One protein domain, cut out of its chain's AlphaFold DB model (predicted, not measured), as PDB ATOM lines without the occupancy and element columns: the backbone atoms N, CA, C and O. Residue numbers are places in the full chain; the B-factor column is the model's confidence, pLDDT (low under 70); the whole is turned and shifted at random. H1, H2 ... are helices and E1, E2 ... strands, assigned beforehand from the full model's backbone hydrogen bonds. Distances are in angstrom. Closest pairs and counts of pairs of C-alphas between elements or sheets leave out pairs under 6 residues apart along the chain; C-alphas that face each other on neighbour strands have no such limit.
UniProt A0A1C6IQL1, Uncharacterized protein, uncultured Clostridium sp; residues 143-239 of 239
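AT A GLANCE: This is residues 143 to 239 of the 239 residues of an uncharacterized protein of uncultured Clostridium sp (UniProt A0A1C6IQL1). Two twisted sheets, E3 to E6 and E7 to E9, lie face to face as a small sandwich with nearly aligned strands, and a small head made of the hairpin E1 and E2 with the short helix H1 lies off one end. The links from H1 to E3 and from E4 to E5 lie between the head and the sandwich. The 97 printed residues hold, along the chain, E1 E2 H1 E3 E4 E5 E6 E7 E8 E9, mostly strand; the sheets have the orders E3 - E4 - E5 - E6 and E7 - E8 - E9, both all antiparallel. The whole is compact, with a radius of gyration of the C-alphas of 13.5 A and spans of 39 by 32 by 21 A.

HOW THE PARTS SIT: Start at E1, residues 144 to 146, which forms a hairpin with E2, residues 152 to 154; N 145 and O 153 are 2.8 A apart. H1, residues 155 to 161, has every O i to N i+4 pair within hydrogen-bond range and is not on either larger sheet. Next comes a meander, each strand the antiparallel neighbour of the one before: E3, residues 169 to 173, E4, 178 to 183, E5, 194 to 200, and E6, 206 to 214. Look for N 172 and O 180 at 2.9 A, N 195 and O 183 at 2.7 A, and N 198 and O 207 at 2.8 A. E6 bends by 82 degrees at residue 211. A second meander follows: E7, residues 217 to 223, E8, 226 to 231, and E9, 234 to 238, with N 218 and O 230 at 2.9 A and N 231 and O 234 at 2.8 A. The sheet E3 E4 E5 E6 and the sheet E7 E8 E9 form a sandwich, two sheets face to face, and the parts of them that face each other are 9.7 A apart, centre to centre. The closest C-alphas of E3 and E7, Gln 170 and Leu 219, are 6.4 A apart; those of E6 and E8, Gly 214 and Ile 231, are 5.7 A apart. E6 and E9 are near each other, while E1 and E3 are apart.

IN THESE COORDINATES: Find C-alpha 144 at (147.119, 106.177, 181.236), where E1 begins. H1 runs 9.9 A to C-alpha 161 at (155.829, 115.915, 174.939). E3 measures 12.9 A, E4 16.0 A, E5 19.7 A, E6 18.9 A, E7 17.2 A, E8 15.0 A and E9 13.1 A, ending at C-alpha 238 at (143.898, 89.477, 163.117).

THE WHOLE: The two farthest C-alphas, of Thr 161 and Ala 224, are 40.0 A apart. The printed part has no cut and no long link. The mean pLDDT of the printed part is 94.9, and residue 225 is under 70.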
ATOM      1  N   ASN A 143     143.438 106.305 179.189       97.81
ATOM      2  CA  ASN A 143     143.920 107.609 179.668       97.81
ATOM      3  C   ASN A 143     145.347 107.565 180.235       97.81
ATOM      4  O   ASN A 143     146.066 108.565 180.201       97.81
ATOM      5  N   GLU A 144     145.772 106.406 180.729       97.69
ATOM      6  CA  GLU A 144     147.119 106.177 181.236       97.69
ATOM      7  C   GLU A 144     147.569 104.742 180.966       97.69
ATOM      8  O   GLU A 144     146.761 103.815 180.926       97.69
ATOM      9  N   TYR A 145     148.872 104.570 180.781       97.56
ATOM     10  CA  TYR A 145     149.521 103.272 180.687       97.56
ATOM     11  C   TYR A 145     150.389 103.057 181.925       97.56
ATOM     12  O   TYR A 145     151.217 103.905 182.260       97.56
ATOM     13  N   VAL A 146     150.220 101.912 182.587       95.69
ATOM     14  CA  VAL A 146     151.047 101.511 183.730       95.69
ATOM     15  C   VAL A 146     152.021 100.434 183.275       95.69
ATOM     16  O   VAL A 146     151.611  99.355 182.842       95.69
ATOM     17  N   SER A 147     153.320 100.719 183.363       92.88
ATOM     18  CA  SER A 147     154.355  99.764 182.978       92.88
ATOM     19  C   SER A 147     154.395  98.568 183.937       92.88
ATOM     20  O   SER A 147     153.949  98.668 185.084       92.88
ATOM     21  N   PRO A 148     155.006  97.438 183.538       90.75
ATOM     22  CA  PRO A 148     155.221  96.303 184.440       90.75
ATOM     23  C   PRO A 148     155.997  96.650 185.722       90.75
ATOM     24  O   PRO A 148     155.924  95.909 186.700       90.75
ATOM     25  N   TYR A 149     156.736  97.765 185.726       93.69
ATOM     26  CA  TYR A 149     157.483  98.267 186.881       93.69
ATOM     27  C   TYR A 149     156.692  99.283 187.724       93.69
ATOM     28  O   TYR A 149     157.208  99.775 188.725       93.69
ATOM     29  N   GLY A 150     155.441  99.575 187.350       94.44
ATOM     30  CA  GLY A 150     154.549 100.491 188.061       94.44
ATOM     31  C   GLY A 150     154.709 101.964 187.679       94.44
ATOM     32  O   GLY A 150     154.116 102.821 188.331       94.44
ATOM     33  N   GLU A 151     155.494 102.279 186.648       96.38
ATOM     34  CA  GLU A 151     155.588 103.647 186.130       96.38
ATOM     35  C   GLU A 151     154.304 104.007 185.388       96.38
ATOM     36  O   GLU A 151     153.807 103.216 184.587       96.38
ATOM     37  N   VAL A 152     153.778 105.203 185.645       97.75
ATOM     38  CA  VAL A 152     152.531 105.685 185.046       97.75
ATOM     39  C   VAL A 152     152.853 106.712 183.974       97.75
ATOM     40  O   VAL A 152     153.485 107.731 184.250       97.75
ATOM     41  N   PHE A 153     152.373 106.458 182.763       98.00
ATOM     42  CA  PHE A 153     152.479 107.353 181.619       98.00
ATOM     43  C   PHE A 153     151.082 107.845 181.271       98.00
ATOM     44  O   PHE A 153     150.224 107.057 180.879       98.00
ATOM     45  N   LYS A 154     150.832 109.143 181.423       98.44
ATOM     46  CA  LYS A 154     149.531 109.729 181.091       98.44
ATOM     47  C   LYS A 154     149.495 110.150 179.634       98.44
ATOM     48  O   LYS A 154     150.423 110.803 179.158       98.44
ATOM     49  N   LYS A 155     148.390 109.843 178.960       98.25
ATOM     50  CA  LYS A 155     148.194 110.143 177.541       98.25
ATOM     51  C   LYS A 155     148.493 111.603 177.200       98.25
ATOM     52  O   LYS A 155     149.323 111.866 176.339       98.25
ATOM     53  N   ASP A 156     147.852 112.542 177.891       97.31
ATOM     54  CA  ASP A 156     147.942 113.968 177.549       97.31
ATOM     55  C   ASP A 156     149.357 114.534 177.778       97.31
ATOM     56  O   ASP A 156     149.838 115.373 177.015       97.31
ATOM     57  N   GLU A 157     150.069 114.037 178.795       98.12
ATOM     58  CA  GLU A 157     151.474 114.388 179.052       98.12
ATOM     59  C   GLU A 157     152.393 113.839 177.944       98.12
ATOM     60  O   GLU A 157     153.294 114.532 177.470       98.12
ATOM     61  N   ILE A 158     152.138 112.615 177.471       98.25
ATOM     62  CA  ILE A 158     152.918 111.989 176.397       98.25
ATOM     63  C   ILE A 158     152.659 112.668 175.052       98.25
ATOM     64  O   ILE A 158     153.619 113.033 174.377       98.25
ATOM     65  N   LEU A 159     151.397 112.917 174.697       97.38
ATOM     66  CA  LEU A 159     151.027 113.600 173.452       97.38
ATOM     67  C   LEU A 159     151.518 115.057 173.409       97.38
ATOM     68  O   LEU A 159     151.863 115.556 172.341       97.38
ATOM     69  N   SER A 160     151.589 115.745 174.555       96.94
ATOM     70  CA  SER A 160     152.163 117.099 174.613       96.94
ATOM     71  C   SER A 160     153.694 117.117 174.548       96.94
ATOM     72  O   SER A 160     154.270 118.102 174.086       96.94
ATOM     73  N   THR A 161     154.361 116.039 174.971       97.50
ATOM     74  CA  THR A 161     155.829 115.915 174.939       97.50
ATOM     75  C   THR A 161     156.342 115.454 173.572       97.50
ATOM     76  O   THR A 161     157.329 115.982 173.054       97.50
ATOM     77  N   TYR A 162     155.670 114.474 172.968       96.50
ATOM     78  CA  TYR A 162     156.073 113.809 171.732       96.50
ATOM     79  C   TYR A 162     155.017 114.070 170.646       96.50
ATOM     80  O   TYR A 162     154.024 113.356 170.544       96.50
ATOM     81  N   TYR A 163     155.219 115.119 169.841       90.50
ATOM     82  CA  TYR A 163     154.223 115.616 168.874       90.50
ATOM     83  C   TYR A 163     153.782 114.583 167.818       90.50
ATOM     84  O   TYR A 163     152.661 114.640 167.323       90.50
ATOM     85  N   ASP A 164     154.658 113.646 167.460       94.12
ATOM     86  CA  ASP A 164     154.410 112.571 166.495       94.12
ATOM     87  C   ASP A 164     153.960 111.255 167.152       94.12
ATOM     88  O   ASP A 164     153.819 110.241 166.467       94.12
ATOM     89  N   TYR A 165     153.722 111.253 168.467       97.94
ATOM     90  CA  TYR A 165     153.331 110.053 169.192       97.94
ATOM     91  C   TYR A 165     151.902 109.623 168.866       97.94
ATOM     92  O   TYR A 165     150.941 110.400 168.918       97.94
ATOM     93  N   ILE A 166     151.756 108.333 168.589       98.00
ATOM     94  CA  ILE A 166     150.479 107.696 168.317       98.00
ATOM     95  C   ILE A 166     150.043 106.957 169.576       98.00
ATOM     96  O   ILE A 166     150.507 105.858 169.868       98.00
ATOM     97  N   TRP A 167     149.115 107.544 170.318       98.50
ATOM     98  CA  TRP A 167     148.470 106.898 171.454       98.50
ATOM     99  C   TRP A 167     147.270 106.046 171.017       98.50
ATOM    100  O   TRP A 167     147.162 104.884 171.403       98.50
ATOM    101  N   HIS A 168     146.421 106.579 170.139       98.12
ATOM    102  CA  HIS A 168     145.371 105.835 169.445       98.12
ATOM    103  C   HIS A 168     145.256 106.314 167.992       98.12
ATOM    104  O   HIS A 168     145.161 107.510 167.717       98.12
ATOM    105  N   SER A 169     145.210 105.381 167.045       96.81
ATOM    106  CA  SER A 169     144.922 105.663 165.635       96.81
ATOM    107  C   SER A 169     144.227 104.486 164.956       96.81
ATOM    108  O   SER A 169     144.288 103.368 165.456       96.81
ATOM    109  N   GLN A 170     143.589 104.736 163.808       95.69
ATOM    110  CA  GLN A 170     143.022 103.701 162.931       95.69
ATOM    111  C   GLN A 170     142.097 102.720 163.662       95.69
ATOM    112  O   GLN A 170     142.384 101.535 163.782       95.69
ATOM    113  N   VAL A 171     140.978 103.197 164.187       96.12
ATOM    114  CA  VAL A 171     140.062 102.329 164.935       96.12
ATOM    115  C   VAL A 171     139.257 101.429 163.985       96.12
ATOM    116  O   VAL A 171     138.667 101.915 163.020       96.12
ATOM    117  N   LYS A 172     139.216 100.113 164.242       96.25
ATOM    118  CA  LYS A 172     138.422  99.136 163.465       96.25
ATOM    119  C   LYS A 172     137.753  98.098 164.361       96.25
ATOM    120  O   LYS A 172     138.343  97.639 165.333       96.25
ATOM    121  N   PHE A 173     136.540  97.671 164.012       94.81
ATOM    122  CA  PHE A 173     135.918  96.522 164.673       94.81
ATOM    123  C   PHE A 173     136.631  95.226 164.273       94.81
ATOM    124  O   PHE A 173     136.727  94.902 163.089       94.81
ATOM    125  N   LEU A 174     137.084  94.463 165.268       93.44
ATOM    126  CA  LEU A 174     137.578  93.097 165.075       93.44
ATOM    127  C   LEU A 174     136.411  92.100 165.097       93.44
ATOM    128  O   LEU A 174     136.365  91.158 164.312       93.44
ATOM    129  N   ASN A 175     135.446  92.333 165.986       91.06
ATOM    130  CA  ASN A 175     134.168  91.631 166.068       91.06
ATOM    131  C   ASN A 175     133.191  92.465 166.920       91.06
ATOM    132  O   ASN A 175     133.480  93.611 167.260       91.06
ATOM    133  N   SER A 176     132.043  91.898 167.299       89.81
ATOM    134  CA  SER A 176     131.027  92.590 168.107       89.81
ATOM    135  C   SER A 176     131.507  93.043 169.492       89.81
ATOM    136  O   SER A 176     130.866  93.893 170.101       89.81
ATOM    137  N   ASN A 177     132.590  92.451 170.004       92.81
ATOM    138  CA  ASN A 177     133.059  92.634 171.379       92.81
ATOM    139  C   ASN A 177     134.440  93.291 171.452       92.81
ATOM    140  O   ASN A 177     134.855  93.702 172.534       92.81
ATOM    141  N   LYS A 178     135.165  93.355 170.332       95.69
ATOM    142  CA  LYS A 178     136.555  93.800 170.290       95.69
ATOM    143  C   LYS A 178     136.794  94.825 169.196       95.69
ATOM    144  O   LYS A 178     136.318  94.681 168.068       95.69
ATOM    145  N   ILE A 179     137.610  95.814 169.530       96.56
ATOM    146  CA  ILE A 179     138.050  96.884 168.634       96.56
ATOM    147  C   ILE A 179     139.570  96.834 168.552       96.56
ATOM    148  O   ILE A 179     140.226  96.678 169.574       96.56
ATOM    149  N   ALA A 180     140.125  96.985 167.358       97.56
ATOM    150  CA  ALA A 180     141.550  97.162 167.142       97.56
ATOM    151  C   ALA A 180     141.883  98.641 166.903       97.56
ATOM    152  O   ALA A 180     141.087  99.381 166.323       97.56
ATOM    153  N   TYR A 181     143.076  99.050 167.323       98.12
ATOM    154  CA  TYR A 181     143.668 100.351 167.017       98.12
ATOM    155  C   TYR A 181     145.191 100.227 166.912       98.12
ATOM    156  O   TYR A 181     145.798  99.291 167.434       98.12
ATOM    157  N   VAL A 182     145.827 101.187 166.251       98.25
ATOM    158  CA  VAL A 182     147.283 101.293 166.131       98.25
ATOM    159  C   VAL A 182     147.817 102.310 167.141       98.25
ATOM    160  O   VAL A 182     147.257 103.399 167.278       98.25
ATOM    161  N   SER A 183     148.909 101.976 167.832       98.44
ATOM    162  CA  SER A 183     149.615 102.888 168.743       98.44
ATOM    163  C   SER A 183     151.115 102.609 168.822       98.44
ATOM    164  O   SER A 183     151.586 101.593 168.323       98.44
ATOM    165  N   ASN A 184     151.871 103.491 169.472       98.50
ATOM    166  CA  ASN A 184     153.263 103.264 169.855       98.50
ATOM    167  C   ASN A 184     153.407 102.595 171.233       98.50
ATOM    168  O   ASN A 184     154.531 102.327 171.667       98.50
ATOM    169  N   LEU A 185     152.294 102.305 171.922       97.38
ATOM    170  CA  LEU A 185     152.333 101.600 173.196       97.38
ATOM    171  C   LEU A 185     152.985 100.217 173.021       97.38
ATOM    172  O   LEU A 185     152.763  99.556 172.003       97.38
ATOM    173  N   PRO A 186     153.760  99.757 174.017       95.88
ATOM    174  CA  PRO A 186     153.985 100.393 175.321       95.88
ATOM    175  C   PRO A 186     155.283 101.213 175.407       95.88
ATOM    176  O   PRO A 186     155.829 101.390 176.496       95.88
ATOM    177  N   TYR A 187     155.824 101.671 174.277       96.56
ATOM    178  CA  TYR A 187     157.064 102.441 174.248       96.56
ATOM    179  C   TYR A 187     156.776 103.944 174.209       96.56
ATOM    180  O   TYR A 187     155.744 104.373 173.700       96.56
ATOM    181  N   PHE A 188     157.699 104.751 174.739       96.06
ATOM    182  CA  PHE A 188     157.579 106.209 174.847       96.06
ATOM    183  C   PHE A 188     158.874 106.875 174.374       96.06
ATOM    184  O   PHE A 188     159.962 106.399 174.700       96.06
ATOM    185  N   GLY A 189     158.771 107.942 173.578       94.62
ATOM    186  CA  GLY A 189     159.913 108.551 172.892       94.62
ATOM    187  C   GLY A 189     159.638 108.870 171.421       94.62
ATOM    188  O   GLY A 189     158.490 108.967 171.002       94.62
ATOM    189  N   TYR A 190     160.716 109.004 170.646       94.00
ATOM    190  CA  TYR A 190     160.687 109.294 169.207       94.00
ATOM    191  C   TYR A 190     161.125 108.087 168.376       94.00
ATOM    192  O   TYR A 190     161.894 107.250 168.851       94.00
ATOM    193  N   GLY A 191     160.693 108.036 167.109       93.50
ATOM    194  CA  GLY A 191     161.121 106.995 166.163       93.50
ATOM    195  C   GLY A 191     160.680 105.588 166.572       93.50
ATOM    196  O   GLY A 191     161.416 104.623 166.377       93.50
ATOM    197  N   LEU A 192     159.508 105.490 167.198       96.56
ATOM    198  CA  LEU A 192     158.971 104.250 167.742       96.56
ATOM    199  C   LEU A 192     158.289 103.411 166.660       96.56
ATOM    200  O   LEU A 192     157.671 103.938 165.736       96.56
ATOM    201  N   SER A 193     158.331 102.091 166.832       97.31
ATOM    202  CA  SER A 193     157.471 101.188 166.069       97.31
ATOM    203  C   SER A 193     156.006 101.354 166.474       97.31
ATOM    204  O   SER A 193     155.680 101.733 167.601       97.31
ATOM    205  N   GLN A 194     155.126 101.052 165.533       98.44
ATOM    206  CA  GLN A 194     153.693 100.936 165.730       98.44
ATOM    207  C   GLN A 194     153.337  99.498 166.115       98.44
ATOM    208  O   GLN A 194     153.972  98.546 165.659       98.44
ATOM    209  N   PHE A 195     152.294  99.354 166.922       98.50
ATOM    210  CA  PHE A 195     151.726  98.105 167.407       98.50
ATOM    211  C   PHE A 195     150.218  98.130 167.225       98.50
ATOM    212  O   PHE A 195     149.571  99.165 167.419       98.50
ATOM    213  N   ILE A 196     149.644  96.969 166.928       98.44
ATOM    214  CA  ILE A 196     148.197  96.792 166.995       98.44
ATOM    215  C   ILE A 196     147.815  96.454 168.432       98.44
ATOM    216  O   ILE A 196     148.412  95.592 169.076       98.44
ATOM    217  N   ASN A 197     146.815  97.154 168.940       98.31
ATOM    218  CA  ASN A 197     146.254  96.959 170.262       98.31
ATOM    219  C   ASN A 197     144.765  96.657 170.123       98.31
ATOM    220  O   ASN A 197     144.123  97.084 169.164       98.31
ATOM    221  N   VAL A 198     144.228  95.911 171.080       97.94
ATOM    222  CA  VAL A 198     142.837  95.471 171.095       97.94
ATOM    223  C   VAL A 198     142.177  95.922 172.386       97.94
ATOM    224  O   VAL A 198     142.744  95.759 173.463       97.94
ATOM    225  N   ILE A 199     140.971  96.465 172.256       98.06
ATOM    226  CA  ILE A 199     140.084  96.842 173.351       98.06
ATOM    227  C   ILE A 199     138.991  95.788 173.443       98.06
ATOM    228  O   ILE A 199     138.327  95.505 172.443       98.06
ATOM    229  N   ASP A 200     138.776  95.237 174.630       97.06
ATOM    230  CA  ASP A 200     137.542  94.521 174.940       97.06
ATOM    231  C   ASP A 200     136.473  95.526 175.395       97.06
ATOM    232  O   ASP A 200     136.662  96.256 176.365       97.06
ATOM    233  N   ILE A 201     135.348  95.592 174.678       94.44
ATOM    234  CA  ILE A 201     134.325  96.634 174.873       94.44
ATOM    235  C   ILE A 201     133.693  96.567 176.272       94.44
ATOM    236  O   ILE A 201     133.335  97.602 176.835       94.44
ATOM    237  N   TYR A 202     133.543  95.367 176.842       92.94
ATOM    238  CA  TYR A 202     132.850  95.179 178.119       92.94
ATOM    239  C   TYR A 202     133.741  95.503 179.314       92.94
ATOM    240  O   TYR A 202     133.329  96.231 180.216       92.94
ATOM    241  N   SER A 203     134.950  94.944 179.331       96.12
ATOM    242  CA  SER A 203     135.923  95.154 180.409       96.12
ATOM    243  C   SER A 203     136.660  96.486 180.286       96.12
ATOM    244  O   SER A 203     137.164  96.992 181.286       96.12
ATOM    245  N   LYS A 204     136.686  97.067 179.078       95.44
ATOM    246  CA  LYS A 204     137.499  98.232 178.703       95.44
ATOM    247  C   LYS A 204     139.000  97.992 178.852       95.44
ATOM    248  O   LYS A 204     139.770  98.940 178.964       95.44
ATOM    249  N   GLU A 205     139.427  96.732 178.879       96.38
ATOM    250  CA  GLU A 205     140.842  96.385 178.944       96.38
ATOM    251  C   GLU A 205     141.498  96.546 177.572       96.38
ATOM    252  O   GLU A 205     140.939  96.153 176.545       96.38
ATOM    253  N   HIS A 206     142.710  97.103 177.574       97.69
ATOM    254  CA  HIS A 206     143.546  97.278 176.392       97.69
ATOM    255  C   HIS A 206     144.691  96.267 176.425       97.69
ATOM    256  O   HIS A 206     145.389  96.139 177.432       97.69
ATOM    257  N   MET A 207     144.916  95.570 175.313       96.19
ATOM    258  CA  MET A 207     145.988  94.587 175.177       96.19
ATOM    259  C   MET A 207     146.792  94.820 173.903       96.19
ATOM    260  O   MET A 207     146.227  94.961 172.820       96.19
ATOM    261  N   THR A 208     148.117  94.803 174.021       96.81
ATOM    262  CA  THR A 208     149.024  94.853 172.871       96.81
ATOM    263  C   THR A 208     149.131  93.481 172.215       96.81
ATOM    264  O   THR A 208     149.417  92.483 172.879       96.81
ATOM    265  N   MET A 209     148.953  93.443 170.897       97.00
ATOM    266  CA  MET A 209     149.156  92.253 170.082       97.00
ATOM    267  C   MET A 209     150.613  92.221 169.599       97.00
ATOM    268  O   MET A 209     150.965  92.784 168.561       97.00
ATOM    269  N   TRP A 210     151.491  91.614 170.398       95.19
ATOM    270  CA  TRP A 210     152.952  91.689 170.251       95.19
ATOM    271  C   TRP A 210     153.508  91.185 168.916       95.19
ATOM    272  O   TRP A 210     154.593  91.582 168.503       95.19
ATOM    273  N   GLU A 211     152.785  90.305 168.237       95.50
ATOM    274  CA  GLU A 211     153.137  89.733 166.940       95.50
ATOM    275  C   GLU A 211     152.776  90.643 165.745       95.50
ATOM    276  O   GLU A 211     153.207  90.394 164.606       95.50
ATOM    277  N   PHE A 212     152.024  91.719 165.999       96.81
ATOM    278  CA  PHE A 212     151.605  92.709 165.012       96.81
ATOM    279  C   PHE A 212     152.231  94.076 165.307       96.81
ATOM    280  O   PHE A 212     151.598  94.978 165.858       96.81
ATOM    281  N   TYR A 213     153.489  94.222 164.901       97.50
ATOM    282  CA  TYR A 213     154.246  95.464 165.007       97.50
ATOM    283  C   TYR A 213     155.029  95.744 163.722       97.50
ATOM    284  O   TYR A 213     155.359  94.815 162.981       97.50
ATOM    285  N   GLY A 214     155.337  97.015 163.472       97.62
ATOM    286  CA  GLY A 214     156.095  97.466 162.305       97.62
ATOM    287  C   GLY A 214     156.360  98.967 162.340       97.62
ATOM    288  O   GLY A 214     155.982  99.645 163.294       97.62
ATOM    289  N   ASN A 215     157.010  99.505 161.313       97.12
ATOM    290  CA  ASN A 215     157.210 100.957 161.200       97.12
ATOM    291  C   ASN A 215     155.982 101.658 160.608       97.12
ATOM    292  O   ASN A 215     155.714 102.812 160.934       97.12
ATOM    293  N   ASN A 216     155.243 100.962 159.743       96.75
ATOM    294  CA  ASN A 216     154.005 101.441 159.152       96.75
ATOM    295  C   ASN A 216     152.943 100.336 159.166       96.75
ATOM    296  O   ASN A 216     153.123  99.279 158.551       96.75
ATOM    297  N   ILE A 217     151.835 100.598 159.851       97.81
ATOM    298  CA  ILE A 217     150.673  99.721 159.938       97.81
ATOM    299  C   ILE A 217     149.471 100.440 159.338       97.81
ATOM    300  O   ILE A 217     149.163 101.565 159.721       97.81
ATOM    301  N   VAL A 218     148.761  99.760 158.438       96.81
ATOM    302  CA  VAL A 218     147.468 100.209 157.909       96.81
ATOM    303  C   VAL A 218     146.406  99.151 158.183       96.81
ATOM    304  O   VAL A 218     146.494  98.038 157.658       96.81
ATOM    305  N   LEU A 219     145.401  99.498 158.988       95.31
ATOM    306  CA  LEU A 219     144.221  98.669 159.222       95.31
ATOM    307  C   LEU A 219     143.192  98.899 158.116       95.31
ATOM    308  O   LEU A 219     142.822 100.038 157.822       95.31
ATOM    309  N   LYS A 220     142.722  97.812 157.504       92.44
ATOM    310  CA  LYS A 220     141.728  97.861 156.427       92.44
ATOM    311  C   LYS A 220     140.357  97.392 156.917       92.44
ATOM    312  O   LYS A 220     139.891  97.814 157.973       92.44
ATOM    313  N   GLU A 221     139.680  96.589 156.106       82.44
ATOM    314  CA  GLU A 221     138.347  96.070 156.360       82.44
ATOM    315  C   GLU A 221     138.416  94.719 157.068       82.44
ATOM    316  O   GLU A 221     139.416  93.996 157.016       82.44
ATOM    317  N   ASN A 222     137.320  94.392 157.741       80.62
ATOM    318  CA  ASN A 222     137.139  93.096 158.360       80.62
ATOM    319  C   ASN A 222     136.576  92.124 157.319       80.62
ATOM    320  O   ASN A 222     135.484  92.333 156.788       80.62
ATOM    321  N   LEU A 223     137.344  91.085 157.000       77.69
ATOM    322  CA  LEU A 223     136.961  90.042 156.056       77.69
ATOM    323  C   LEU A 223     136.533  88.785 156.820       77.69
ATOM    324  O   LEU A 223     136.725  88.665 158.026       77.69
ATOM    325  N   ALA A 224     136.008  87.780 156.116       72.00
ATOM    326  CA  ALA A 224     135.672  86.493 156.739       72.00
ATOM    327  C   ALA A 224     136.873  85.817 157.442       72.00
ATOM    328  O   ALA A 224     136.680  84.982 158.320       72.00
ATOM    329  N   SER A 225     138.100  86.169 157.046       68.12
ATOM    330  CA  SER A 225     139.363  85.710 157.632       68.12
ATOM    331  C   SER A 225     139.879  86.581 158.787       68.12
ATOM    332  O   SER A 225     141.004  86.368 159.227       68.12
ATOM    333  N   GLY A 226     139.106  87.567 159.244       85.69
ATOM    334  CA  GLY A 226     139.499  88.522 160.278       85.69
ATOM    335  C   GLY A 226     139.874  89.896 159.720       85.69
ATOM    336  O   GLY A 226     139.757  90.171 158.521       85.69
ATOM    337  N   LEU A 227     140.335  90.777 160.609       93.31
ATOM    338  CA  LEU A 227     140.726  92.140 160.252       93.31
ATOM    339  C   LEU A 227     142.044  92.122 159.469       93.31
ATOM    340  O   LEU A 227     143.063  91.654 159.978       93.31
ATOM    341  N   GLU A 228     142.030  92.643 158.240       95.25
ATOM    342  CA  GLU A 228     143.242  92.767 157.426       95.25
ATOM    343  C   GLU A 228     144.107  93.936 157.923       95.25
ATOM    344  O   GLU A 228     143.649  95.078 158.037       95.25
ATOM    345  N   ALA A 229     145.390  93.659 158.157       96.06
ATOM    346  CA  ALA A 229     146.407  94.649 158.475       96.06
ATOM    347  C   ALA A 229     147.578  94.553 157.492       96.06
ATOM    348  O   ALA A 229     148.143  93.479 157.276       96.06
ATOM    349  N   VAL A 230     147.984  95.689 156.927       97.31
ATOM    350  CA  VAL A 230     149.208  95.797 156.125       97.31
ATOM    351  C   VAL A 230     150.313  96.344 157.014       97.31
ATOM    352  O   VAL A 230     150.262  97.502 157.415       97.31
ATOM    353  N   ILE A 231     151.307  95.513 157.315       97.81
ATOM    354  CA  ILE A 231     152.431  95.831 158.202       97.81
ATOM    355  C   ILE A 231     153.713  95.832 157.379       97.81
ATOM    356  O   ILE A 231     154.138  94.787 156.879       97.81
ATOM    357  N   ASP A 232     154.314  97.010 157.212       97.50
ATOM    358  CA  ASP A 232     155.524  97.216 156.405       97.50
ATOM    359  C   ASP A 232     155.410  96.586 154.999       97.50
ATOM    360  O   ASP A 232     156.337  95.966 154.479       97.50
ATOM    361  N   GLY A 233     154.221  96.700 154.394       96.38
ATOM    362  CA  GLY A 233     153.893  96.143 153.077       96.38
ATOM    363  C   GLY A 233     153.446  94.675 153.069       96.38
ATOM    364  O   GLY A 233     153.012  94.188 152.027       96.38
ATOM    365  N   ASN A 234     153.496  93.971 154.204       96.62
ATOM    366  CA  ASN A 234     153.062  92.578 154.317       96.62
ATOM    367  C   ASN A 234     151.634  92.482 154.855       96.62
ATOM    368  O   ASN A 234     151.309  93.092 155.871       96.62
ATOM    369  N   ILE A 235     150.796  91.671 154.212       95.38
ATOM    370  CA  ILE A 235     149.420  91.431 154.657       95.38
ATOM    371  C   ILE A 235     149.421  90.405 155.793       95.38
ATOM    372  O   ILE A 235     149.982  89.315 155.652       95.38
ATOM    373  N   LYS A 236     148.759  90.742 156.900       94.94
ATOM    374  CA  LYS A 236     148.424  89.829 157.995       94.94
ATOM    375  C   LYS A 236     146.937  89.943 158.342       94.94
ATOM    376  O   LYS A 236     146.298  90.941 158.019       94.94
ATOM    377  N   TYR A 237     146.417  88.929 159.023       93.69
ATOM    378  CA  TYR A 237     145.042  88.890 159.515       93.69
ATOM    379  C   TYR A 237     145.033  88.756 161.032       93.69
ATOM    380  O   TYR A 237     145.891  88.070 161.592       93.69
ATOM    381  N   ILE A 238     144.083  89.433 161.667       92.44
ATOM    382  CA  ILE A 238     143.898  89.477 163.117       92.44
ATOM    383  C   ILE A 238     142.559  88.816 163.438       92.44
ATOM    384  O   ILE A 238     141.559  89.127 162.786       92.44
ATOM    385  N   GLU A 239     142.549  87.936 164.439       82.94
ATOM    386  CA  GLU A 239     141.384  87.155 164.892       82.94
ATOM    387  C   GLU A 239     140.957  87.523 166.323       82.94
ATOM    388  O   GLU A 239     141.842  87.748 167.185       82.94
TER     389      GLU A 239